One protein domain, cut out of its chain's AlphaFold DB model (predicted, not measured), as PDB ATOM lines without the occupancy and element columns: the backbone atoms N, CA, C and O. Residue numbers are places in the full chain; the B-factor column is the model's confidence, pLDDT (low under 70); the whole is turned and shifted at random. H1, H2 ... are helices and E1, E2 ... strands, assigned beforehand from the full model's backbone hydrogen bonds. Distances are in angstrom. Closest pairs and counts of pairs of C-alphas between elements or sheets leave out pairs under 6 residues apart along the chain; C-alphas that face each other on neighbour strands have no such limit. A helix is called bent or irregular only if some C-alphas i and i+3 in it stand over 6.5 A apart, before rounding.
ATOM      1  N   THR A 147      -8.991 -13.563  55.906       57.34
ATOM      2  CA  THR A 147      -9.817 -14.770  56.094       57.34
ATOM      3  C   THR A 147     -11.060 -14.742  55.199       57.34
ATOM      4  O   THR A 147     -11.350 -15.736  54.540       57.34
ATOM      5  N   LYS A 148     -11.731 -13.585  55.083       59.94
ATOM      6  CA  LYS A 148     -12.857 -13.383  54.149       59.94
ATOM      7  C   LYS A 148     -12.465 -13.674  52.706       59.94
ATOM      8  O   LYS A 148     -13.246 -14.245  51.959       59.94
ATOM      9  N   ALA A 149     -11.238 -13.326  52.322       61.78
ATOM     10  CA  ALA A 149     -10.771 -13.519  50.959       61.78
ATOM     11  C   ALA A 149     -10.816 -15.005  50.524       61.78
ATOM     12  O   ALA A 149     -11.125 -15.299  49.368       61.78
ATOM     13  N   TYR A 150     -10.593 -15.942  51.457       66.25
ATOM     14  CA  TYR A 150     -10.678 -17.386  51.205       66.25
ATOM     15  C   TYR A 150     -12.100 -17.883  50.928       66.25
ATOM     16  O   TYR A 150     -12.273 -18.867  50.206       66.25
ATOM     17  N   GLU A 151     -13.120 -17.205  51.455       72.50
ATOM     18  CA  GLU A 151     -14.530 -17.545  51.213       72.50
ATOM     19  C   GLU A 151     -14.909 -17.363  49.732       72.50
ATOM     20  O   GLU A 151     -15.837 -18.006  49.231       72.50
ATOM     21  N   TYR A 152     -14.137 -16.549  49.007       76.69
ATOM     22  CA  TYR A 152     -14.337 -16.252  47.591       76.69
ATOM     23  C   TYR A 152     -13.582 -17.190  46.651       76.69
ATOM     24  O   TYR A 152     -13.570 -16.957  45.445       76.69
ATOM     25  N   ARG A 153     -12.958 -18.266  47.151       83.12
ATOM     26  CA  ARG A 153     -12.390 -19.303  46.280       83.12
ATOM     27  C   ARG A 153     -13.494 -19.888  45.408       83.12
ATOM     28  O   ARG A 153     -14.508 -20.335  45.931       83.12
ATOM     29  N   GLY A 154     -13.293 -19.955  44.099       88.00
ATOM     30  CA  GLY A 154     -14.323 -20.415  43.174       88.00
ATOM     31  C   GLY A 154     -14.055 -19.978  41.742       88.00
ATOM     32  O   GLY A 154     -13.129 -19.222  41.476       88.00
ATOM     33  N   CYS A 155     -14.896 -20.436  40.821       92.06
ATOM     34  CA  CYS A 155     -14.954 -19.884  39.477       92.06
ATOM     35  C   CYS A 155     -16.214 -19.028  39.353       92.06
ATOM     36  O   CYS A 155     -17.311 -19.463  39.716       92.06
ATOM     37  N   TYR A 156     -16.047 -17.810  38.857       93.25
ATOM     38  CA  TYR A 156     -17.116 -16.849  38.660       93.25
ATOM     39  C   TYR A 156     -17.273 -16.554  37.183       93.25
ATOM     40  O   TYR A 156     -16.313 -16.196  36.506       93.25
ATOM     41  N   LYS A 157     -18.507 -16.639  36.699       94.75
ATOM     42  CA  LYS A 157     -18.862 -16.190  35.362       94.75
ATOM     43  C   LYS A 157     -19.296 -14.738  35.432       94.75
ATOM     44  O   LYS A 157     -20.250 -14.408  36.136       94.75
ATOM     45  N   MET A 158     -18.560 -13.876  34.742       94.06
ATOM     46  CA  MET A 158     -18.679 -12.427  34.842       94.06
ATOM     47  C   MET A 158     -19.125 -11.824  33.516       94.06
ATOM     48  O   MET A 158     -18.619 -12.190  32.462       94.06
ATOM     49  N   MET A 159     -20.017 -10.846  33.573       92.12
ATOM     50  CA  MET A 159     -20.321  -9.951  32.469       92.12
ATOM     51  C   MET A 159     -19.547  -8.658  32.675       92.12
ATOM     52  O   MET A 159     -19.631  -8.040  33.737       92.12
ATOM     53  N   VAL A 160     -18.800  -8.254  31.654       89.00
ATOM     54  CA  VAL A 160     -17.926  -7.081  31.653       89.00
ATOM     55  C   VAL A 160     -18.387  -6.124  30.566       89.00
ATOM     56  O   VAL A 160     -18.671  -6.532  29.434       89.00
ATOM     57  N   ARG A 161     -18.480  -4.836  30.909       85.94
ATOM     58  CA  ARG A 161     -18.897  -3.801  29.962       85.94
ATOM     59  C   ARG A 161     -18.248  -2.451  30.215       85.94
ATOM     60  O   ARG A 161     -18.459  -1.855  31.279       85.94
ATOM     61  N   ALA A 162     -17.528  -1.947  29.211       76.25
ATOM     62  CA  ALA A 162     -16.900  -0.632  29.275       76.25
ATOM     63  C   ALA A 162     -17.951   0.478  29.243       76.25
ATOM     64  O   ALA A 162     -19.029   0.348  28.651       76.25
ATOM     65  N   GLN A 163     -17.630   1.606  29.859       73.56
ATOM     66  CA  GLN A 163     -18.418   2.816  29.724       73.56
ATOM     67  C   GLN A 163     -18.378   3.280  28.264       73.56
ATOM     68  O   GLN A 163     -17.314   3.463  27.688       73.56
ATOM     69  N   GLY A 164     -19.553   3.459  27.660       71.44
ATOM     70  CA  GLY A 164     -19.665   3.844  26.250       71.44
ATOM     71  C   GLY A 164     -19.504   2.693  25.251       71.44
ATOM     72  O   GLY A 164     -19.806   2.902  24.083       71.44
ATOM     73  N   ALA A 165     -19.135   1.484  25.692       76.44
ATOM     74  CA  ALA A 165     -19.089   0.322  24.812       76.44
ATOM     75  C   ALA A 165     -20.491  -0.096  24.340       76.44
ATOM     76  O   ALA A 165     -21.466  -0.150  25.115       76.44
ATOM     77  N   ASP A 166     -20.547  -0.430  23.055       82.12
ATOM     78  CA  ASP A 166     -21.656  -1.072  22.355       82.12
ATOM     79  C   ASP A 166     -21.637  -2.598  22.501       82.12
ATOM     80  O   ASP A 166     -22.574  -3.259  22.066       82.12
ATOM     81  N   TRP A 167     -20.631  -3.152  23.175       85.88
ATOM     82  CA  TRP A 167     -20.475  -4.576  23.433       85.88
ATOM     83  C   TRP A 167     -20.669  -4.942  24.910       85.88
ATOM     84  O   TRP A 167     -20.642  -4.108  25.820       85.88
ATOM     85  N   THR A 168     -20.885  -6.232  25.148       88.75
ATOM     86  CA  THR A 168     -20.783  -6.905  26.446       88.75
ATOM     87  C   THR A 168     -19.957  -8.169  26.257       88.75
ATOM     88  O   THR A 168     -20.180  -8.908  25.297       88.75
ATOM     89  N   ARG A 169     -19.015  -8.425  27.169       90.81
ATOM     90  CA  ARG A 169     -18.206  -9.647  27.173       90.81
ATOM     91  C   ARG A 169     -18.558 -10.526  28.358       90.81
ATOM     92  O   ARG A 169     -18.830 -10.030  29.448       90.81
ATOM     93  N   VAL A 170     -18.517 -11.834  28.139       92.44
ATOM     94  CA  VAL A 170     -18.623 -12.851  29.189       92.44
ATOM     95  C   VAL A 170     -17.233 -13.408  29.454       92.44
ATOM     96  O   VAL A 170     -16.573 -13.861  28.523       92.44
ATOM     97  N   HIS A 171     -16.789 -13.316  30.702       93.25
ATOM     98  CA  HIS A 171     -15.475 -13.718  31.195       93.25
ATOM     99  C   HIS A 171     -15.646 -14.810  32.264       93.25
ATOM    100  O   HIS A 171     -16.710 -14.934  32.878       93.25
ATOM    101  N   LEU A 172     -14.585 -15.565  32.534       93.25
ATOM    102  CA  LEU A 172     -14.446 -16.389  33.735       93.25
ATOM    103  C   LEU A 172     -13.364 -15.789  34.624       93.25
ATOM    104  O   LEU A 172     -12.323 -15.382  34.124       93.25
ATOM    105  N   LEU A 173     -13.594 -15.776  35.932       92.56
ATOM    106  CA  LEU A 173     -12.595 -15.463  36.948       92.56
ATOM    107  C   LEU A 173     -12.466 -16.653  37.889       92.56
ATOM    108  O   LEU A 173     -13.379 -16.953  38.657       92.56
ATOM    109  N   PHE A 174     -11.324 -17.320  37.839       89.19
ATOM    110  CA  PHE A 174     -10.937 -18.343  38.793       89.19
ATOM    111  C   PHE A 174     -10.222 -17.664  39.952       89.19
ATOM    112  O   PHE A 174      -9.271 -16.921  39.739       89.19
ATOM    113  N   VAL A 175     -10.684 -17.915  41.169       86.81
ATOM    114  CA  VAL A 175     -10.078 -17.458  42.419       86.81
ATOM    115  C   VAL A 175      -9.628 -18.693  43.174       86.81
ATOM    116  O   VAL A 175     -10.449 -19.566  43.476       86.81
ATOM    117  N   PHE A 176      -8.337 -18.786  43.467       77.19
ATOM    118  CA  PHE A 176      -7.737 -20.002  44.000       77.19
ATOM    119  C   PHE A 176      -6.667 -19.727  45.050       77.19
ATOM    120  O   PHE A 176      -6.080 -18.650  45.127       77.19
ATOM    121  N   ASP A 177      -6.478 -20.726  45.905       71.44
ATOM    122  CA  ASP A 177      -5.514 -20.702  46.996       71.44
ATOM    123  C   ASP A 177      -4.284 -21.507  46.589       71.44
ATOM    124  O   ASP A 177      -4.405 -22.660  46.175       71.44
ATOM    125  N   VAL A 178      -3.116 -20.893  46.733       58.56
ATOM    126  CA  VAL A 178      -1.804 -21.513  46.483       58.56
ATOM    127  C   VAL A 178      -1.032 -21.766  47.787       58.56
ATOM    128  O   VAL A 178       0.153 -22.093  47.770       58.56
ATOM    129  N   GLY A 179      -1.695 -21.624  48.939       49.38
ATOM    130  CA  GLY A 179      -1.113 -21.745  50.269       49.38
ATOM    131  C   GLY A 179      -0.497 -20.440  50.789       49.38
ATOM    132  O   GLY A 179      -0.369 -19.438  50.087       49.38
ATOM    133  N   HIS A 180      -0.102 -20.444  52.068       43.34
ATOM    134  CA  HIS A 180       0.665 -19.367  52.717       43.34
ATOM    135  C   HIS A 180       0.044 -17.952  52.676       43.34
ATOM    136  O   HIS A 180       0.767 -16.969  52.521       43.34
ATOM    137  N   HIS A 181      -1.274 -17.817  52.881       47.72
ATOM    138  CA  HIS A 181      -1.966 -16.511  52.904       47.72
ATOM    139  C   HIS A 181      -2.004 -15.778  51.556       47.72
ATOM    140  O   HIS A 181      -2.074 -14.549  51.528       47.72
ATOM    141  N   ARG A 182      -1.969 -16.509  50.435       51.22
ATOM    142  CA  ARG A 182      -2.003 -15.940  49.083       51.22
ATOM    143  C   ARG A 182      -3.224 -16.426  48.309       51.22
ATOM    144  O   ARG A 182      -3.426 -17.625  48.162       51.22
ATOM    145  N   ILE A 183      -3.991 -15.480  47.769       58.84
ATOM    146  CA  ILE A 183      -5.105 -15.768  46.865       58.84
ATOM    147  C   ILE A 183      -4.761 -15.228  45.489       58.84
ATOM    148  O   ILE A 183      -4.568 -14.023  45.297       58.84
ATOM    149  N   GLU A 184      -4.646 -16.152  44.550       73.69
ATOM    150  CA  GLU A 184      -4.388 -15.868  43.152       73.69
ATOM    151  C   GLU A 184      -5.690 -15.873  42.365       73.69
ATOM    152  O   GLU A 184      -6.718 -16.419  42.787       73.69
ATOM    153  N   CYS A 185      -5.647 -15.223  41.210       80.25
ATOM    154  CA  CYS A 185      -6.757 -15.250  40.290       80.25
ATOM    155  C   CYS A 185      -6.309 -15.323  38.833       80.25
ATOM    156  O   CYS A 185      -5.261 -14.799  38.453       80.25
ATOM    157  N   LEU A 186      -7.133 -15.993  38.031       83.81
ATOM    158  CA  LEU A 186      -6.974 -16.167  36.593       83.81
ATOM    159  C   LEU A 186      -8.273 -15.724  35.920       83.81
ATOM    160  O   LEU A 186      -9.334 -16.288  36.174       83.81
ATOM    161  N   GLU A 187      -8.196 -14.709  35.074       88.69
ATOM    162  CA  GLU A 187      -9.287 -14.278  34.210       88.69
ATOM    163  C   GLU A 187      -9.118 -14.917  32.831       88.69
ATOM    164  O   GLU A 187      -8.036 -14.835  32.260       88.69
ATOM    165  N   VAL A 188     -10.179 -15.512  32.283       87.88
ATOM    166  CA  VAL A 188     -10.230 -16.043  30.911       87.88
ATOM    167  C   VAL A 188     -11.361 -15.351  30.159       87.88
ATOM    168  O   VAL A 188     -12.493 -15.302  30.644       87.88
ATOM    169  N   PHE A 189     -11.073 -14.804  28.982       86.69
ATOM    170  CA  PHE A 189     -12.012 -13.952  28.253       86.69
ATOM    171  C   PHE A 189     -11.825 -14.027  26.732       86.69
ATOM    172  O   PHE A 189     -10.747 -14.395  26.266       86.69
ATOM    173  N   PRO A 190     -12.865 -13.700  25.942       82.88
ATOM    174  CA  PRO A 190     -12.791 -13.752  24.488       82.88
ATOM    175  C   PRO A 190     -12.053 -12.537  23.912       82.88
ATOM    176  O   PRO A 190     -12.271 -11.404  24.348       82.88
ATOM    177  N   VAL A 191     -11.218 -12.772  22.897       76.88
ATOM    178  CA  VAL A 191     -10.585 -11.737  22.064       76.88
ATOM    179  C   VAL A 191     -10.605 -12.206  20.611       76.88
ATOM    180  O   VAL A 191      -9.953 -13.188  20.259       76.88
ATOM    181  N   GLY A 192     -11.350 -11.494  19.760       75.94
ATOM    182  CA  GLY A 192     -11.593 -11.933  18.384       75.94
ATOM    183  C   GLY A 192     -12.297 -13.291  18.355       75.94
ATOM    184  O   GLY A 192     -13.278 -13.490  19.071       75.94
ATOM    185  N   ASP A 193     -11.766 -14.225  17.566       71.25
ATOM    186  CA  ASP A 193     -12.279 -15.601  17.462       71.25
ATOM    187  C   ASP A 193     -11.685 -16.556  18.519       71.25
ATOM    188  O   ASP A 193     -12.035 -17.737  18.560       71.25
ATOM    189  N   GLY A 194     -10.778 -16.062  19.368       76.12
ATOM    190  CA  GLY A 194     -10.045 -16.850  20.354       76.12
ATOM    191  C   GLY A 194     -10.376 -16.502  21.803       76.12
ATOM    192  O   GLY A 194     -11.176 -15.612  22.110       76.12
ATOM    193  N   LEU A 195      -9.712 -17.210  22.715       78.06
ATOM    194  CA  LEU A 195      -9.711 -16.917  24.145       78.06
ATOM    195  C   LEU A 195      -8.318 -16.461  24.567       78.06
ATOM    196  O   LEU A 195      -7.309 -16.909  24.031       78.06
ATOM    197  N   THR A 196      -8.259 -15.587  25.558       78.62
ATOM    198  CA  THR A 196      -7.013 -15.173  26.196       78.62
ATOM    199  C   THR A 196      -7.180 -15.186  27.710       78.62
ATOM    200  O   THR A 196      -8.294 -15.337  28.222       78.62
ATOM    201  N   ALA A 197      -6.070 -15.034  28.428       76.75
ATOM    202  CA  ALA A 197      -6.081 -15.027  29.876       76.75
ATOM    203  C   ALA A 197      -5.183 -13.943  30.472       76.75
ATOM    204  O   ALA A 197      -4.228 -13.472  29.854       76.75
ATOM    205  N   ARG A 198      -5.506 -13.562  31.706       73.75
ATOM    206  CA  ARG A 198      -4.674 -12.722  32.567       73.75
ATOM    207  C   ARG A 198      -4.614 -13.348  33.943       73.75
ATOM    208  O   ARG A 198      -5.624 -13.844  34.429       73.75
ATOM    209  N   ALA A 199      -3.466 -13.269  34.597       67.88
ATOM    210  CA  ALA A 199      -3.319 -13.780  35.951       67.88
ATOM    211  C   ALA A 199      -2.821 -12.711  36.914       67.88
ATOM    212  O   ALA A 199      -2.210 -11.713  36.519       67.88
ATOM    213  N   GLY A 200      -3.071 -12.938  38.193       69.56
ATOM    214  CA  GLY A 200      -2.600 -12.058  39.238       69.56
ATOM    215  C   GLY A 200      -3.111 -12.450  40.609       69.56
ATOM    216  O   GLY A 200      -3.114 -13.627  40.968       69.56
ATOM    217  N   PHE A 201      -3.468 -11.455  41.411       67.50
ATOM    218  CA  PHE A 201      -3.774 -11.661  42.824       67.50
ATOM    219  C   PHE A 201      -4.929 -10.789  43.303       67.50
ATOM    220  O   PHE A 201      -5.202  -9.719  42.751       67.50
ATOM    221  N   LEU A 202      -5.583 -11.261  44.365       66.94
ATOM    222  CA  LEU A 202      -6.606 -10.515  45.087       66.94
ATOM    223  C   LEU A 202      -5.990  -9.762  46.268       66.94
ATOM    224  O   LEU A 202      -5.217 -10.313  47.051       66.94
ATOM    225  N   VAL A 203      -6.372  -8.497  46.413       61.66
ATOM    226  CA  VAL A 203      -5.998  -7.623  47.524       61.66
ATOM    227  C   VAL A 203      -7.265  -7.255  48.296       61.66
ATOM    228  O   VAL A 203      -8.117  -6.562  47.739       61.66
ATOM    229  N   PRO A 204      -7.422  -7.683  49.560       55.56
ATOM    230  CA  PRO A 204      -8.550  -7.263  50.389       55.56
ATOM    231  C   PRO A 204      -8.545  -5.750  50.631       55.56
ATOM    232  O   PRO A 204      -7.475  -5.159  50.798       55.56
ATOM    233  N   ALA A 205      -9.734  -5.149  50.652       50.38
ATOM    234  CA  ALA A 205     -10.029  -3.747  50.945       50.38
ATOM    235  C   ALA A 205     -11.065  -3.630  52.057       50.38
ATOM    236  O   ALA A 205     -11.881  -4.532  52.234       50.38
ATOM    237  N   HIS A 206     -11.089  -2.483  52.743       48.06
ATOM    238  CA  HIS A 206     -12.039  -2.226  53.832       48.06
ATOM    239  C   HIS A 206     -13.513  -2.463  53.425       48.06
ATOM    240  O   HIS A 206     -14.292  -2.926  54.253       48.06
ATOM    241  N   ASP A 207     -13.857  -2.248  52.145       53.09
ATOM    242  CA  ASP A 207     -15.219  -2.387  51.601       53.09
ATOM    243  C   ASP A 207     -15.320  -3.328  50.373       53.09
ATOM    244  O   ASP A 207     -16.320  -3.311  49.651       53.09
ATOM    245  N   GLY A 208     -14.296  -4.145  50.089       61.59
ATOM    246  CA  GLY A 208     -14.267  -4.991  48.887       61.59
ATOM    247  C   GLY A 208     -12.945  -5.726  48.659       61.59
ATOM    248  O   GLY A 208     -12.159  -5.919  49.577       61.59
ATOM    249  N   ILE A 209     -12.698  -6.154  47.427       69.44
ATOM    250  CA  ILE A 209     -11.465  -6.806  46.982       69.44
ATOM    251  C   ILE A 209     -11.034  -6.203  45.659       69.44
ATOM    252  O   ILE A 209     -11.834  -6.089  44.739       69.44
ATOM    253  N   THR A 210      -9.747  -5.921  45.523       66.06
ATOM    254  CA  THR A 210      -9.158  -5.522  44.250       66.06
ATOM    255  C   THR A 210      -8.408  -6.693  43.628       66.06
ATOM    256  O   THR A 210      -7.437  -7.178  44.203       66.06
ATOM    257  N   ALA A 211      -8.824  -7.141  42.445       69.75
ATOM    258  CA  ALA A 211      -8.022  -8.022  41.606       69.75
ATOM    259  C   ALA A 211      -7.072  -7.183  40.746       69.75
ATOM    260  O   ALA A 211      -7.514  -6.252  40.070       69.75
ATOM    261  N   ILE A 212      -5.781  -7.514  40.761       63.81
ATOM    262  CA  ILE A 212      -4.774  -6.911  39.880       63.81
ATOM    263  C   ILE A 212      -4.271  -8.009  38.957       63.81
ATOM    264  O   ILE A 212      -3.649  -8.956  39.431       63.81
ATOM    265  N   LEU A 213      -4.539  -7.879  37.660       65.81
ATOM    266  CA  LEU A 213      -4.279  -8.899  36.649       65.81
ATOM    267  C   LEU A 213      -3.338  -8.378  35.559       65.81
ATOM    268  O   LEU A 213      -3.420  -7.218  35.149       65.81
ATOM    269  N   SER A 214      -2.476  -9.257  35.052       62.88
ATOM    270  CA  SER A 214      -1.562  -8.986  33.942       62.88
ATOM    271  C   SER A 214      -1.677 -10.062  32.868       62.88
ATOM    272  O   SER A 214      -1.886 -11.238  33.155       62.88
ATOM    273  N   ASP A 215      -1.494  -9.639  31.621       59.22
ATOM    274  CA  ASP A 215      -1.279 -10.495  30.450       59.22
ATOM    275  C   ASP A 215       0.091 -11.204  30.459       59.22
ATOM    276  O   ASP A 215       0.321 -12.114  29.668       59.22
ATOM    277  N   GLN A 216       0.995 -10.832  31.372       55.91
ATOM    278  CA  GLN A 216       2.263 -11.515  31.621       55.91
ATOM    279  C   GLN A 216       2.092 -12.510  32.768       55.91
ATOM    280  O   GLN A 216       2.201 -12.143  33.940       55.91
ATOM    281  N   TYR A 217       1.843 -13.772  32.434       54.09
ATOM    282  CA  TYR A 217       1.657 -14.839  33.414       54.09
ATOM    283  C   TYR A 217       2.433 -16.104  33.039       54.09
ATOM    284  O   TYR A 217       2.872 -16.269  31.903       54.09
ATOM    285  N   ASP A 218       2.641 -16.976  34.028       54.59
ATOM    286  CA  ASP A 218       3.223 -18.296  33.806       54.59
ATOM    287  C   ASP A 218       2.145 -19.238  33.259       54.59
ATOM    288  O   ASP A 218       1.146 -19.522  33.923       54.59
ATOM    289  N   GLU A 219       2.341 -19.710  32.034       59.84
ATOM    290  CA  GLU A 219       1.400 -20.593  31.351       59.84
ATOM    291  C   GLU A 219       1.183 -21.909  32.115       59.84
ATOM    292  O   GLU A 219       0.069 -22.435  32.149       59.84
ATOM    293  N   SER A 220       2.220 -22.419  32.789       61.81
ATOM    294  CA  SER A 220       2.122 -23.649  33.579       61.81
ATOM    295  C   SER A 220       1.171 -23.486  34.768       61.81
ATOM    296  O   SER A 220       0.337 -24.357  35.008       61.81
ATOM    297  N   MET A 221       1.201 -22.326  35.430       64.81
ATOM    298  CA  MET A 221       0.287 -21.971  36.518       64.81
ATOM    299  C   MET A 221      -1.158 -21.844  36.019       64.81
ATOM    300  O   MET A 221      -2.083 -22.312  36.685       64.81
ATOM    301  N   ALA A 222      -1.378 -21.250  34.842       64.88
ATOM    302  CA  ALA A 222      -2.719 -21.180  34.262       64.88
ATOM    303  C   ALA A 222      -3.264 -22.581  33.952       64.88
ATOM    304  O   ALA A 222      -4.387 -22.901  34.336       64.88
ATOM    305  N   ARG A 223      -2.453 -23.449  33.333       67.19
ATOM    306  CA  ARG A 223      -2.832 -24.843  33.050       67.19
ATOM    307  C   ARG A 223      -3.131 -25.635  34.323       67.19
ATOM    308  O   ARG A 223      -4.138 -26.341  34.370       67.19
ATOM    309  N   GLU A 224      -2.303 -25.499  35.356       68.00
ATOM    310  CA  GLU A 224      -2.524 -26.151  36.650       68.00
ATOM    311  C   GLU A 224      -3.837 -25.680  37.287       68.00
ATOM    312  O   GLU A 224      -4.665 -26.498  37.683       68.00
ATOM    313  N   THR A 225      -4.078 -24.367  37.298       71.38
ATOM    314  CA  THR A 225      -5.316 -23.775  37.825       71.38
ATOM    315  C   THR A 225      -6.547 -24.317  37.105       71.38
ATOM    316  O   THR A 225      -7.512 -24.731  37.745       71.38
ATOM    317  N   LEU A 226      -6.528 -24.346  35.772       72.06
ATOM    318  CA  LEU A 226      -7.656 -24.847  34.990       72.06
ATOM    319  C   LEU A 226      -7.909 -26.333  35.254       72.06
ATOM    320  O   LEU A 226      -9.059 -26.725  35.434       72.06
ATOM    321  N   SER A 227      -6.845 -27.126  35.389       70.50
ATOM    322  CA  SER A 227      -6.936 -28.553  35.715       70.50
ATOM    323  C   SER A 227      -7.500 -28.801  37.122       70.50
ATOM    324  O   SER A 227      -8.202 -29.784  37.342       70.50
ATOM    325  N   GLN A 228      -7.251 -27.900  38.081       71.62
ATOM    326  CA  GLN A 228      -7.834 -27.989  39.427       71.62
ATOM    327  C   GLN A 228      -9.349 -27.737  39.445       71.62
ATOM    328  O   GLN A 228     -10.053 -28.307  40.280       71.62
ATOM    329  N   PHE A 229      -9.853 -26.855  38.579       70.12
ATOM    330  CA  PHE A 229     -11.275 -26.491  38.547       70.12
ATOM    331  C   PHE A 229     -12.094 -27.322  37.563       70.12
ATOM    332  O   PHE A 229     -13.296 -27.472  37.770       70.12
ATOM    333  N   ILE A 230     -11.468 -27.840  36.506       72.81
ATOM    334  CA  ILE A 230     -12.134 -28.523  35.398       72.81
ATOM    335  C   ILE A 230     -11.449 -29.878  35.213       72.81
ATOM    336  O   ILE A 230     -10.426 -29.987  34.541       72.81
ATOM    337  N   GLY A 231     -12.028 -30.913  35.832       58.28
ATOM    338  CA  GLY A 231     -11.429 -32.253  35.915       58.28
ATOM    339  C   GLY A 231     -11.154 -32.931  34.565       58.28
ATOM    340  O   GLY A 231     -10.240 -33.743  34.487       58.28
ATOM    341  N   ASP A 232     -11.877 -32.545  33.505       60.50
ATOM    342  CA  ASP A 232     -11.745 -33.098  32.145       60.50
ATOM    343  C   ASP A 232     -11.094 -32.114  31.152       60.50
ATOM    344  O   ASP A 232     -11.282 -32.219  29.939       60.50
ATOM    345  N   TRP A 233     -10.342 -31.124  31.646       58.62
ATOM    346  CA  TRP A 233      -9.692 -30.110  30.806       58.62
ATOM    347  C   TRP A 233      -8.842 -30.715  29.677       58.62
ATOM    348  O   TRP A 233      -8.952 -30.294  28.526       58.62
ATOM    349  N   GLU A 234      -8.040 -31.737  29.986       56.59
ATOM    350  CA  GLU A 234      -7.150 -32.390  29.016       56.59
ATOM    351  C   GLU A 234      -7.894 -33.225  27.957       56.59
ATOM    352  O   GLU A 234      -7.331 -33.507  26.899       56.59
ATOM    353  N   ALA A 235      -9.154 -33.598  28.213       51.06
ATOM    354  CA  ALA A 235      -9.984 -34.414  27.322       51.06
ATOM    355  C   ALA A 235     -10.868 -33.583  26.369       51.06
ATOM    356  O   ALA A 235     -11.576 -34.144  25.534       51.06
ATOM    357  N   SER A 236     -10.854 -32.251  26.486       48.59
ATOM    358  CA  SER A 236     -11.632 -31.359  25.624       48.59
ATOM    359  C   SER A 236     -11.021 -31.263  24.221       48.59
ATOM    360  O   SER A 236      -9.934 -30.714  24.051       48.59
ATOM    361  N   ASP A 237     -11.760 -31.710  23.196       44.78
ATOM    362  CA  ASP A 237     -11.391 -31.579  21.769       44.78
ATOM    363  C   ASP A 237     -11.167 -30.125  21.334       44.78
ATOM    364  O   ASP A 237     -10.422 -29.838  20.396       44.78
ATOM    365  N   ARG A 238     -11.782 -29.175  22.045       45.81
ATOM    366  CA  ARG A 238     -11.315 -27.796  22.052       45.81
ATOM    367  C   ARG A 238     -10.285 -27.701  23.155       45.81
ATOM    368  O   ARG A 238     -10.628 -27.348  24.287       45.81
ATOM    369  N   ARG A 239      -9.020 -27.960  22.813       46.47
ATOM    370  CA  ARG A 239      -7.951 -27.200  23.450       46.47
ATOM    371  C   ARG A 239      -8.419 -25.759  23.328       46.47
ATOM    372  O   ARG A 239      -8.581 -25.248  22.224       46.47
ATOM    373  N   VAL A 240      -8.755 -25.125  24.446       44.97
ATOM    374  CA  VAL A 240      -8.523 -23.691  24.496       44.97
ATOM    375  C   VAL A 240      -7.050 -23.627  24.159       44.97
ATOM    376  O   VAL A 240      -6.229 -24.094  24.951       44.97
ATOM    377  N   ASP A 241      -6.744 -23.251  22.922       43.34
ATOM    378  CA  ASP A 241      -5.380 -22.995  22.530       43.34
ATOM    379  C   ASP A 241      -4.977 -21.819  23.409       43.34
ATOM    380  O   ASP A 241      -5.196 -20.650  23.111       43.34
ATOM    381  N   LEU A 242      -4.423 -22.182  24.565       45.62
ATOM    382  CA  LEU A 242      -3.573 -21.340  25.366       45.62
ATOM    383  C   LEU A 242      -2.233 -21.135  24.638       45.62
ATOM    384  O   LEU A 242      -1.305 -20.643  25.266       45.62
ATOM    385  N   ASP A 243      -2.179 -21.316  23.306       39.09
ATOM    386  CA  ASP A 243      -1.499 -20.383  22.391       39.09
ATOM    387  C   ASP A 243      -2.113 -18.965  22.523       39.09
ATOM    388  O   ASP A 243      -2.345 -18.234  21.560       39.09
ATOM    389  N   VAL A 244      -2.355 -18.532  23.763       42.62
ATOM    390  CA  VAL A 244      -2.212 -17.153  24.165       42.62
ATOM    391  C   VAL A 244      -0.859 -16.786  23.596       42.62
ATOM    392  O   VAL A 244       0.146 -17.378  23.984       42.62
ATOM    393  N   GLU A 245      -0.821 -15.868  22.635       35.62
ATOM    394  CA  GLU A 245       0.414 -15.180  22.307       35.62
ATOM    395  C   GLU A 245       0.910 -14.568  23.621       35.62
ATOM    396  O   GLU A 245       0.553 -13.445  23.983       35.62
ATOM    397  N   ALA A 246       1.697 -15.328  24.385       37.72
ATOM    398  CA  ALA A 246       2.529 -14.818  25.440       37.72
ATOM    399  C   ALA A 246       3.463 -13.883  24.691       37.72
ATOM    400  O   ALA A 246       4.436 -14.320  24.075       37.72
ATOM    401  N   ARG A 247       3.069 -12.607  24.606       34.97
ATOM    402  CA  ARG A 247       3.792 -11.633  23.803       34.97
ATOM    403  C   ARG A 247       5.238 -11.688  24.277       34.97
ATOM    404  O   ARG A 247       5.473 -11.482  25.473       34.97
ATOM    405  N   PRO A 248       6.194 -12.016  23.391       33.00
ATOM    406  CA  PRO A 248       7.573 -12.178  23.799       33.00
ATOM    407  C   PRO A 248       8.022 -10.896  24.490       33.00
ATOM    408  O   PRO A 248       7.743  -9.784  24.036       33.00
ATOM    409  N   SER A 249       8.669 -11.067  25.641       35.69
ATOM    410  CA  SER A 249       9.150  -9.983  26.483       35.69
ATOM    411  C   SER A 249      10.256  -9.208  25.762       35.69
ATOM    412  O   SER A 249      11.442  -9.436  25.998       35.69
ATOM    413  N   ARG A 258       1.932  -1.398  29.790       42.66
ATOM    414  CA  ARG A 258       1.171  -2.492  30.433       42.66
ATOM    415  C   ARG A 258      -0.357  -2.359  30.366       42.66
ATOM    416  O   ARG A 258      -0.935  -1.485  31.003       42.66
ATOM    417  N   ASN A 259      -1.000  -3.350  29.743       49.12
ATOM    418  CA  ASN A 259      -2.429  -3.662  29.866       49.12
ATOM    419  C   ASN A 259      -2.735  -4.330  31.223       49.12
ATOM    420  O   ASN A 259      -3.144  -5.491  31.278       49.12
ATOM    421  N   LEU A 260      -2.496  -3.629  32.336       54.94
ATOM    422  CA  LEU A 260      -2.974  -4.099  33.638       54.94
ATOM    423  C   LEU A 260      -4.498  -3.987  33.688       54.94
ATOM    424  O   LEU A 260      -5.059  -2.963  33.292       54.94
ATOM    425  N   ALA A 261      -5.147  -5.033  34.199       59.78
ATOM    426  CA  ALA A 261      -6.561  -4.992  34.530       59.78
ATOM    427  C   ALA A 261      -6.738  -4.921  36.047       59.78
ATOM    428  O   ALA A 261      -6.201  -5.736  36.796       59.78
ATOM    429  N   HIS A 262      -7.495  -3.928  36.486       64.12
ATOM    430  CA  HIS A 262      -7.866  -3.700  37.870       64.12
ATOM    431  C   HIS A 262      -9.363  -3.948  38.003       64.12
ATOM    432  O   HIS A 262     -10.147  -3.271  37.341       64.12
ATOM    433  N   LEU A 263      -9.769  -4.897  38.846       69.88
ATOM    434  CA  LEU A 263     -11.175  -5.129  39.162       69.88
ATOM    435  C   LEU A 263     -11.420  -4.826  40.634       69.88
ATOM    436  O   LEU A 263     -10.907  -5.526  41.497       69.88
ATOM    437  N   GLU A 264     -12.219  -3.806  40.918       68.44
ATOM    438  CA  GLU A 264     -12.720  -3.514  42.261       68.44
ATOM    439  C   GLU A 264     -14.024  -4.288  42.444       68.44
ATOM    440  O   GLU A 264     -15.038  -3.951  41.834       68.44
ATOM    441  N   LEU A 265     -13.994  -5.345  43.247       75.69
ATOM    442  CA  LEU A 265     -15.045  -6.342  43.378       75.69
ATOM    443  C   LEU A 265     -15.610  -6.367  44.797       75.69
ATOM    444  O   LEU A 265     -14.886  -6.407  45.785       75.69
ATOM    445  N   VAL A 266     -16.927  -6.426  44.895       76.81
ATOM    446  CA  VAL A 266     -17.651  -6.764  46.116       76.81
ATOM    447  C   VAL A 266     -18.233  -8.150  45.914       76.81
ATOM    448  O   VAL A 266     -19.053  -8.358  45.015       76.81
ATOM    449  N   PHE A 267     -17.797  -9.091  46.742       74.75
ATOM    450  CA  PHE A 267     -18.264 -10.467  46.710       74.75
ATOM    451  C   PHE A 267     -19.389 -10.689  47.726       74.75
ATOM    452  O   PHE A 267     -19.347 -10.198  48.855       74.75
ATOM    453  N   THR A 268     -20.380 -11.478  47.329       77.69
ATOM    454  CA  THR A 268     -21.300 -12.189  48.223       77.69
ATOM    455  C   THR A 268     -21.040 -13.695  48.093       77.69
ATOM    456  O   THR A 268     -20.177 -14.110  47.319       77.69
ATOM    457  N   ALA A 269     -21.770 -14.532  48.840       74.50
ATOM    458  CA  ALA A 269     -21.560 -15.986  48.845       74.50
ATOM    459  C   ALA A 269     -21.536 -16.615  47.432       74.50
ATOM    460  O   ALA A 269     -20.726 -17.499  47.150       74.50
ATOM    461  N   ASP A 270     -22.397 -16.136  46.533       84.25
ATOM    462  CA  ASP A 270     -22.614 -16.682  45.193       84.25
ATOM    463  C   ASP A 270     -22.477 -15.648  44.063       84.25
ATOM    464  O   ASP A 270     -22.688 -15.995  42.900       84.25
ATOM    465  N   ARG A 271     -22.140 -14.386  44.362       87.69
ATOM    466  CA  ARG A 271     -22.089 -13.304  43.364       87.69
ATOM    467  C   ARG A 271     -20.894 -12.395  43.549       87.69
ATOM    468  O   ARG A 271     -20.320 -12.297  44.628       87.69
ATOM    469  N   LEU A 272     -20.558 -11.691  42.479       87.50
ATOM    470  CA  LEU A 272     -19.642 -10.564  42.510       87.50
ATOM    471  C   LEU A 272     -20.227  -9.400  41.728       87.50
ATOM    472  O   LEU A 272     -20.987  -9.585  40.778       87.50
ATOM    473  N   LYS A 273     -19.850  -8.188  42.114       86.25
ATOM    474  CA  LYS A 273     -20.122  -6.981  41.336       86.25
ATOM    475  C   LYS A 273     -19.062  -5.934  41.585       86.25
ATOM    476  O   LYS A 273     -18.463  -5.906  42.653       86.25
ATOM    477  N   GLY A 274     -18.905  -5.016  40.648       80.00
ATOM    478  CA  GLY A 274     -18.098  -3.838  40.882       80.00
ATOM    479  C   GLY A 274     -17.631  -3.157  39.614       80.00
ATOM    480  O   GLY A 274     -18.394  -2.990  38.655       80.00
ATOM    481  N   ARG A 275     -16.392  -2.684  39.643       71.81
ATOM    482  CA  ARG A 275     -15.797  -1.854  38.597       71.81
ATOM    483  C   ARG A 275     -14.604  -2.568  38.004       71.81
ATOM    484  O   ARG A 275     -13.941  -3.334  38.691       71.81
ATOM    485  N   TYR A 276     -14.329  -2.288  36.740       71.25
ATOM    486  CA  TYR A 276     -13.081  -2.708  36.128       71.25
ATOM    487  C   TYR A 276     -12.423  -1.534  35.405       71.25
ATOM    488  O   TYR A 276     -13.111  -0.607  34.965       71.25
ATOM    489  N   LEU A 277     -11.103  -1.601  35.299       58.97
ATOM    490  CA  LEU A 277     -10.245  -0.704  34.543       58.97
ATOM    491  C   LEU A 277      -9.196  -1.554  33.819       58.97
ATOM    492  O   LEU A 277      -8.450  -2.272  34.473       58.97
ATOM    493  N   THR A 278      -9.135  -1.495  32.492       61.06
ATOM    494  CA  THR A 278      -8.127  -2.191  31.669       61.06
ATOM    495  C   THR A 278      -7.551  -1.215  30.651       61.06
ATOM    496  O   THR A 278      -8.239  -0.804  29.720       61.06
ATOM    497  N   GLY A 279      -6.287  -0.824  30.817       58.28
ATOM    498  CA  GLY A 279      -5.722   0.272  30.023       58.28
ATOM    499  C   GLY A 279      -6.534   1.561  30.209       58.28
ATOM    500  O   GLY A 279      -6.687   2.033  31.334       58.28
ATOM    501  N   GLU A 280      -7.079   2.107  29.120       54.34
ATOM    502  CA  GLU A 280      -7.935   3.307  29.139       54.34
ATOM    503  C   GLU A 280      -9.434   2.991  29.325       54.34
ATOM    504  O   GLU A 280     -10.245   3.894  29.535       54.34
ATOM    505  N   GLU A 281      -9.828   1.716  29.274       58.31
ATOM    506  CA  GLU A 281     -11.228   1.310  29.371       58.31
ATOM    507  C   GLU A 281     -11.656   1.151  30.832       58.31
ATOM    508  O   GLU A 281     -11.193   0.249  31.533       58.31
ATOM    509  N   ALA A 282     -12.595   1.981  31.284       66.31
ATOM    510  CA  ALA A 282     -13.248   1.844  32.583       66.31
ATOM    511  C   ALA A 282     -14.693   1.364  32.417       66.31
ATOM    512  O   ALA A 282     -15.391   1.779  31.492       66.31
ATOM    513  N   GLY A 283     -15.190   0.535  33.336       72.44
ATOM    514  CA  GLY A 283     -16.560   0.043  33.243       72.44
ATOM    515  C   GLY A 283     -17.103  -0.647  34.486       72.44
ATOM    516  O   GLY A 283     -16.809  -0.278  35.631       72.44
ATOM    517  N   ARG A 284     -17.993  -1.613  34.253       82.56
ATOM    518  CA  ARG A 284     -18.661  -2.395  35.297       82.56
ATOM    519  C   ARG A 284     -18.530  -3.882  35.035       82.56
ATOM    520  O   ARG A 284     -18.437  -4.314  33.886       82.56
ATOM    521  N   VAL A 285     -18.563  -4.629  36.128       87.88
ATOM    522  CA  VAL A 285     -18.571  -6.084  36.135       87.88
ATOM    523  C   VAL A 285     -19.636  -6.581  37.105       87.88
ATOM    524  O   VAL A 285     -19.802  -6.016  38.186       87.88
ATOM    525  N   ALA A 286     -20.369  -7.619  36.724       90.44
ATOM    526  CA  ALA A 286     -21.192  -8.402  37.641       90.44
ATOM    527  C   ALA A 286     -21.115  -9.869  37.247       90.44
ATOM    528  O   ALA A 286     -20.965 -10.194  36.074       90.44
ATOM    529  N   GLY A 287     -21.201 -10.760  38.219       93.44
ATOM    530  CA  GLY A 287     -21.021 -12.176  37.975       93.44
ATOM    531  C   GLY A 287     -21.607 -13.036  39.070       93.44
ATOM    532  O   GLY A 287     -22.026 -12.558  40.124       93.44
ATOM    533  N   TYR A 288     -21.618 -14.330  38.802       93.25
ATOM    534  CA  TYR A 288     -22.091 -15.341  39.728       93.25
ATOM    535  C   TYR A 288     -21.124 -16.510  39.782       93.25
ATOM    536  O   TYR A 288     -20.416 -16.806  38.819       93.25
ATOM    537  N   ARG A 289     -21.099 -17.174  40.931       93.25
ATOM    538  CA  ARG A 289     -20.289 -18.358  41.165       93.25
ATOM    539  C   ARG A 289     -20.910 -19.562  40.461       93.25
ATOM    540  O   ARG A 289     -22.119 -19.792  40.564       93.25
ATOM    541  N   LEU A 290     -20.069 -20.314  39.762       91.62
ATOM    542  CA  LEU A 290     -20.426 -21.588  39.149       91.62
ATOM    543  C   LEU A 290     -20.343 -22.712  40.185       91.62
ATOM    544  O   LEU A 290     -19.448 -22.724  41.038       91.62
ATOM    545  N   THR A 291     -21.285 -23.650  40.122       90.06
ATOM    546  CA  THR A 291     -21.219 -24.898  40.892       90.06
ATOM    547  C   THR A 291     -20.221 -25.869  40.255       90.06
ATOM    548  O   THR A 291     -19.809 -25.688  39.111       90.06
ATOM    549  N   GLN A 292     -19.830 -26.928  40.973       82.56
ATOM    550  CA  GLN A 292     -18.953 -27.956  40.392       82.56
ATOM    551  C   GLN A 292     -19.577 -28.640  39.168       82.56
ATOM    552  O   GLN A 292     -18.866 -28.916  38.208       82.56
ATOM    553  N   ASP A 293     -20.898 -28.833  39.152       84.56
ATOM    554  CA  ASP A 293     -21.598 -29.440  38.014       84.56
ATOM    555  C   ASP A 293     -21.602 -28.547  36.761       84.56
ATOM    556  O   ASP A 293     -21.726 -29.052  35.642       84.56
ATOM    557  N   GLU A 294     -21.469 -27.228  36.949       86.06
ATOM    558  CA  GLU A 294     -21.360 -26.225  35.882       86.06
ATOM    559  C   GLU A 294     -19.913 -26.068  35.365       86.06
ATOM    560  O   GLU A 294     -19.708 -25.518  34.283       86.06
ATOM    561  N   LEU A 295     -18.903 -26.542  36.109       82.62
ATOM    562  CA  LEU A 295     -17.479 -26.407  35.771       82.62
ATOM    563  C   LEU A 295     -16.977 -27.543  34.880       82.62
ATOM    564  O   LEU A 295     -16.120 -28.345  35.249       82.62
ATOM    565  N   LYS A 296     -17.520 -27.584  33.669       81.88
ATOM    566  CA  LYS A 296     -17.145 -28.527  32.612       81.88
ATOM    567  C   LYS A 296     -16.457 -27.793  31.466       81.88
ATOM    568  O   LYS A 296     -16.547 -26.575  31.359       81.88
ATOM    569  N   ALA A 297     -15.760 -28.520  30.594       72.88
ATOM    570  CA  ALA A 297     -15.012 -27.919  29.483       72.88
ATOM    571  C   ALA A 297     -15.887 -27.086  28.518       72.88
ATOM    572  O   ALA A 297     -15.413 -26.142  27.886       72.88
ATOM    573  N   ASP A 298     -17.183 -27.380  28.425       78.38
ATOM    574  CA  ASP A 298     -18.143 -26.605  27.639       78.38
ATOM    575  C   ASP A 298     -18.418 -25.202  28.210       78.38
ATOM    576  O   ASP A 298     -18.876 -24.327  27.473       78.38
ATOM    577  N   VAL A 299     -18.053 -24.918  29.468       84.06
ATOM    578  CA  VAL A 299     -18.197 -23.583  30.069       84.06
ATOM    579  C   VAL A 299     -17.464 -22.506  29.264       84.06
ATOM    580  O   VAL A 299     -17.964 -21.384  29.136       84.06
ATOM    581  N   PHE A 300     -16.332 -22.845  28.638       82.38
ATOM    582  CA  PHE A 300     -15.575 -21.931  27.780       82.38
ATOM    583  C   PHE A 300     -16.328 -21.558  26.502       82.38
ATOM    584  O   PHE A 300     -16.140 -20.462  25.986       82.38
ATOM    585  N   GLN A 301     -17.243 -22.410  26.025       81.94
ATOM    586  CA  GLN A 301     -18.109 -22.092  24.881       81.94
ATOM    587  C   GLN A 301     -19.102 -20.976  25.209       81.94
ATOM    588  O   GLN A 301     -19.660 -20.343  24.314       81.94
ATOM    589  N   SER A 302     -19.327 -20.726  26.499       85.88
ATOM    590  CA  SER A 302     -20.147 -19.612  26.939       85.88
ATOM    591  C   SER A 302     -19.386 -18.282  26.970       85.88
ATOM    592  O   SER A 302     -20.025 -17.241  27.129       85.88
ATOM    593  N   LEU A 303     -18.060 -18.268  26.792       89.06
ATOM    594  CA  LEU A 303     -17.301 -17.027  26.657       89.06
ATOM    595  C   LEU A 303     -17.540 -16.422  25.280       89.06
ATOM    596  O   LEU A 303     -17.387 -17.079  24.256       89.06
ATOM    597  N   ARG A 304     -17.994 -15.171  25.272       90.69
ATOM    598  CA  ARG A 304     -18.487 -14.503  24.067       90.69
ATOM    599  C   ARG A 304     -18.497 -12.994  24.235       90.69
ATOM    600  O   ARG A 304     -18.728 -12.493  25.336       90.69
ATOM    601  N   GLU A 305     -18.297 -12.292  23.129       89.69
ATOM    602  CA  GLU A 305     -18.623 -10.878  22.983       89.69
ATOM    603  C   GLU A 305     -19.917 -10.759  22.175       89.69
ATOM    604  O   GLU A 305     -20.127 -11.489  21.202       89.69
ATOM    605  N   PHE A 306     -20.815  -9.869  22.582       88.50
ATOM    606  CA  PHE A 306     -22.024  -9.582  21.819       88.50
ATOM    607  C   PHE A 306     -22.429  -8.107  21.925       88.50
ATOM    608  O   PHE A 306     -22.146  -7.462  22.940       88.50
ATOM    609  N   PRO A 307     -23.131  -7.573  20.909       86.69
ATOM    610  CA  PRO A 307     -23.698  -6.231  20.957       86.69
ATOM    611  C   PRO A 307     -24.686  -6.055  22.117       86.69
ATOM    612  O   PRO A 307     -25.486  -6.945  22.408       86.69
ATOM    613  N   LYS A 308     -24.669  -4.889  22.763       79.50
ATOM    614  CA  LYS A 308     -25.488  -4.540  23.935       79.50
ATOM    615  C   LYS A 308     -26.985  -4.769  23.700       79.50
ATOM    616  O   LYS A 308     -27.690  -5.198  24.608       79.50
ATOM    617  N   ASP A 309     -27.474  -4.456  22.508       80.06
ATOM    618  CA  ASP A 309     -28.877  -4.600  22.112       80.06
ATOM    619  C   ASP A 309     -29.320  -6.064  21.958       80.06
ATOM    620  O   ASP A 309     -30.515  -6.333  21.946       80.06
ATOM    621  N   LYS A 310     -28.377  -7.012  21.916       83.62
ATOM    622  CA  LYS A 310     -28.648  -8.454  21.811       83.62
ATOM    623  C   LYS A 310     -28.553  -9.200  23.141       83.62
ATOM    624  O   LYS A 310     -28.559 -10.430  23.141       83.62
ATOM    625  N   ALA A 311     -28.456  -8.494  24.270       78.94
ATOM    626  CA  ALA A 311     -28.336  -9.127  25.583       78.94
ATOM    627  C   ALA A 311     -29.502 -10.088  25.881       78.94
ATOM    628  O   ALA A 311     -29.251 -11.220  26.283       78.94
ATOM    629  N   SER A 312     -30.750  -9.688  25.599       76.12
ATOM    630  CA  SER A 312     -31.957 -10.514  25.804       76.12
ATOM    631  C   SER A 312     -31.925 -11.846  25.062       76.12
ATOM    632  O   SER A 312     -32.414 -12.847  25.570       76.12
ATOM    633  N   ASP A 313     -31.330 -11.855  23.871       79.31
ATOM    634  CA  ASP A 313     -31.361 -13.003  22.963       79.31
ATOM    635  C   ASP A 313     -30.169 -13.937  23.192       79.31
ATOM    636  O   ASP A 313     -30.153 -15.083  22.741       79.31
ATOM    637  N   ARG A 314     -29.118 -13.421  23.835       82.81
ATOM    638  CA  ARG A 314     -27.833 -14.105  23.991       82.81
ATOM    639  C   ARG A 314     -27.565 -14.563  25.408       82.81
ATOM    640  O   ARG A 314     -26.654 -15.368  25.573       82.81
ATOM    641  N   LEU A 315     -28.287 -14.059  26.402       84.75
ATOM    642  CA  LEU A 315     -28.108 -14.401  27.808       84.75
ATOM    643  C   LEU A 315     -29.217 -15.348  28.283       84.75
ATOM    644  O   LEU A 315     -30.387 -15.186  27.955       84.75
ATOM    645  N   SER A 316     -28.843 -16.333  29.095       86.94
ATOM    646  CA  SER A 316     -29.794 -17.125  29.883       86.94
ATOM    647  C   SER A 316     -30.534 -16.245  30.896       86.94
ATOM    648  O   SER A 316     -30.051 -15.178  31.270       86.94
ATOM    649  N   GLU A 317     -31.666 -16.711  31.435       86.69
ATOM    650  CA  GLU A 317     -32.400 -15.965  32.470       86.69
ATOM    651  C   GLU A 317     -31.533 -15.609  33.689       86.69
ATOM    652  O   GLU A 317     -31.663 -14.521  34.252       86.69
ATOM    653  N   ARG A 318     -30.625 -16.510  34.097       87.81
ATOM    654  CA  ARG A 318     -29.683 -16.263  35.201       87.81
ATOM    655  C   ARG A 318     -28.691 -15.159  34.836       87.81
ATOM    656  O   ARG A 318     -28.461 -14.266  35.643       87.81
ATOM    657  N   GLU A 319     -28.127 -15.203  33.628       88.00
ATOM    658  CA  GLU A 319     -27.206 -14.171  33.142       88.00
ATOM    659  C   GLU A 319     -27.908 -12.819  32.960       88.00
ATOM    660  O   GLU A 319     -27.313 -11.803  33.297       88.00
ATOM    661  N   LEU A 320     -29.165 -12.791  32.503       85.88
ATOM    662  CA  LEU A 320     -29.946 -11.557  32.364       85.88
ATOM    663  C   LEU A 320     -30.152 -10.857  33.705       85.88
ATOM    664  O   LEU A 320     -29.887  -9.667  33.805       85.88
ATOM    665  N   ARG A 321     -30.525 -11.594  34.758       85.62
ATOM    666  CA  ARG A 321     -30.684 -11.005  36.102       85.62
ATOM    667  C   ARG A 321     -29.387 -10.370  36.604       85.62
ATOM    668  O   ARG A 321     -29.403  -9.272  37.145       85.62
ATOM    669  N   ILE A 322     -28.256 -11.041  36.395       86.12
ATOM    670  CA  ILE A 322     -26.948 -10.526  36.822       86.12
ATOM    671  C   ILE A 322     -26.490  -9.368  35.920       86.12
ATOM    672  O   ILE A 322     -25.863  -8.422  36.393       86.12
ATOM    673  N   PHE A 323     -26.825  -9.403  34.631       82.62
ATOM    674  CA  PHE A 323     -26.592  -8.292  33.712       82.62
ATOM    675  C   PHE A 323     -27.399  -7.052  34.121       82.62
ATOM    676  O   PHE A 323     -26.847  -5.953  34.157       82.62
ATOM    677  N   ASP A 324     -28.656  -7.221  34.529       81.75
ATOM    678  CA  ASP A 324     -29.487  -6.142  35.074       81.75
ATOM    679  C   ASP A 324     -28.907  -5.581  36.383       81.75
ATOM    680  O   ASP A 324     -28.983  -4.378  36.633       81.75
ATOM    681  N   GLU A 325     -28.243  -6.410  37.195       74.19
ATOM    682  CA  GLU A 325     -27.531  -5.984  38.412       74.19
ATOM    683  C   GLU A 325     -26.281  -5.133  38.135       74.19
ATOM    684  O   GLU A 325     -25.848  -4.380  39.013       74.19
ATOM    685  N   MET A 326     -25.737  -5.153  36.911       71.62
ATOM    686  CA  MET A 326     -24.753  -4.148  36.475       71.62
ATOM    687  C   MET A 326     -25.381  -2.736  36.399       71.62
ATOM    688  O   MET A 326     -24.667  -1.729  36.322       71.62
ATOM    689  N   GLY A 327     -26.718  -2.654  36.416       57.06
ATOM    690  CA  GLY A 327     -27.576  -1.498  36.178       57.06
ATOM    691  C   GLY A 327     -27.734  -0.493  37.325       57.06
ATOM    692  O   GLY A 327     -28.827  -0.286  37.843       57.06
TER     693      GLY A 327
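What this domain is: This is residues 147 to 249 and 258 to 327 of the 344 residues of an uncharacterized protein of Oceanicaulis sp. HTCC2633 (UniProt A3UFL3). The body is a closed barrel of eight antiparallel strands, E1 to E8 in chain order round the ring, with H2 crossing its outside over E2 to E4 and H5 packed slantwise outside E1 and E8. H1 sits at one rim, near the ends of E2 and E4, while the short strand E9 extends the sheet beside E2's first residues and leads into H4. The printed part has 173 residues, in the order H1 E1 E2 E3 E4 E5 H2 E6 E7 E8 H3 E9 H4 H5, of mixed class. It is compact and rounded, with a radius of gyration of the C-alphas of 15.2 A and spans of 42 by 40 by 37 A.

How they stand to each other: E1, residues 154 to 162, E2, 167 to 177, E3, 183 to 191, E4, 194 to 205, and E5, 208 to 214, form a meander, each strand the antiparallel neighbour of the one before. E6, 261 to 267, E7, 271 to 278, and E8, 281 to 289, form another. In the hairpin of E1 and E2, N 156 and O 173 are 2.8 A apart, within hydrogen-bond range. E5 and E6 are antiparallel neighbours, with N 211 and O 263 at 2.8 A. E8 closes the ring on E1, with N 159 and O 286 at 2.8 A. E9, residues 305 to 307, is an antiparallel neighbour of E2, with N 168 and O 306 at 2.8 A. H2, residues 219 to 229, runs across the strands at 81 degrees to E3 on the local plane, at a height over the sheet of 9.2 A; its closest C-alphas to E3 are those of Ala 222 and Leu 186, 7.0 A. H5, 317 to 325, lies over E1 and E8; the C-alphas of Ile 322 and Ala 286 are its closest to E8, 6.2 A. H3, 297 to 302, runs along E2 at 14 degrees on the local plane. H1, 147 to 151, lies outside the barrel. H4, 308 to 314, is irregular, with C-alphas 309 and 312 7.6 A apart, and is close to H5 but not clearly touching, at a shallow tilt of 26 degrees, opposite ways. Every O i to N i+4 pair is within hydrogen-bond range in H2 and H5; H1 has 0 of 1, H3 0 of 2 and H4 1 of 3, beside i+3 counts of 2 of 2, 2 of 3 and 3 of 4.

Where its parts are: H1 begins at C-alpha 147 (-9.817, -14.770, 56.094). E4 is 33.3 A long and bends by 53 degrees at residue 200; E2 is 32.2 A, E3 25.7 A, E8 24.7 A, E1 24.3 A, E7 21.3 A with a bend of 58 degrees at residue 274, E5 20.0 A and E6 17.8 A. H2 is 15.7 A and H5 12.6 A, ending at C-alpha 325 (-27.531, -5.984, 38.412).

The domain as a whole: The C-alphas of His 180 and Asp 309 are farthest apart, 45.0 A. Residues 250 to 257 are not printed; C-alphas 249 and 258 are 11.6 A apart across this cut, which lies in the link from H2 to E6. Of the links that are printed whole, E8 to H3 is short and the others are tight. Residues 230 to 249 hold no named element. Mean pLDDT of the printed part is 71.8; 69 residues are under 70, among them 199 to 224 and 231 to 249.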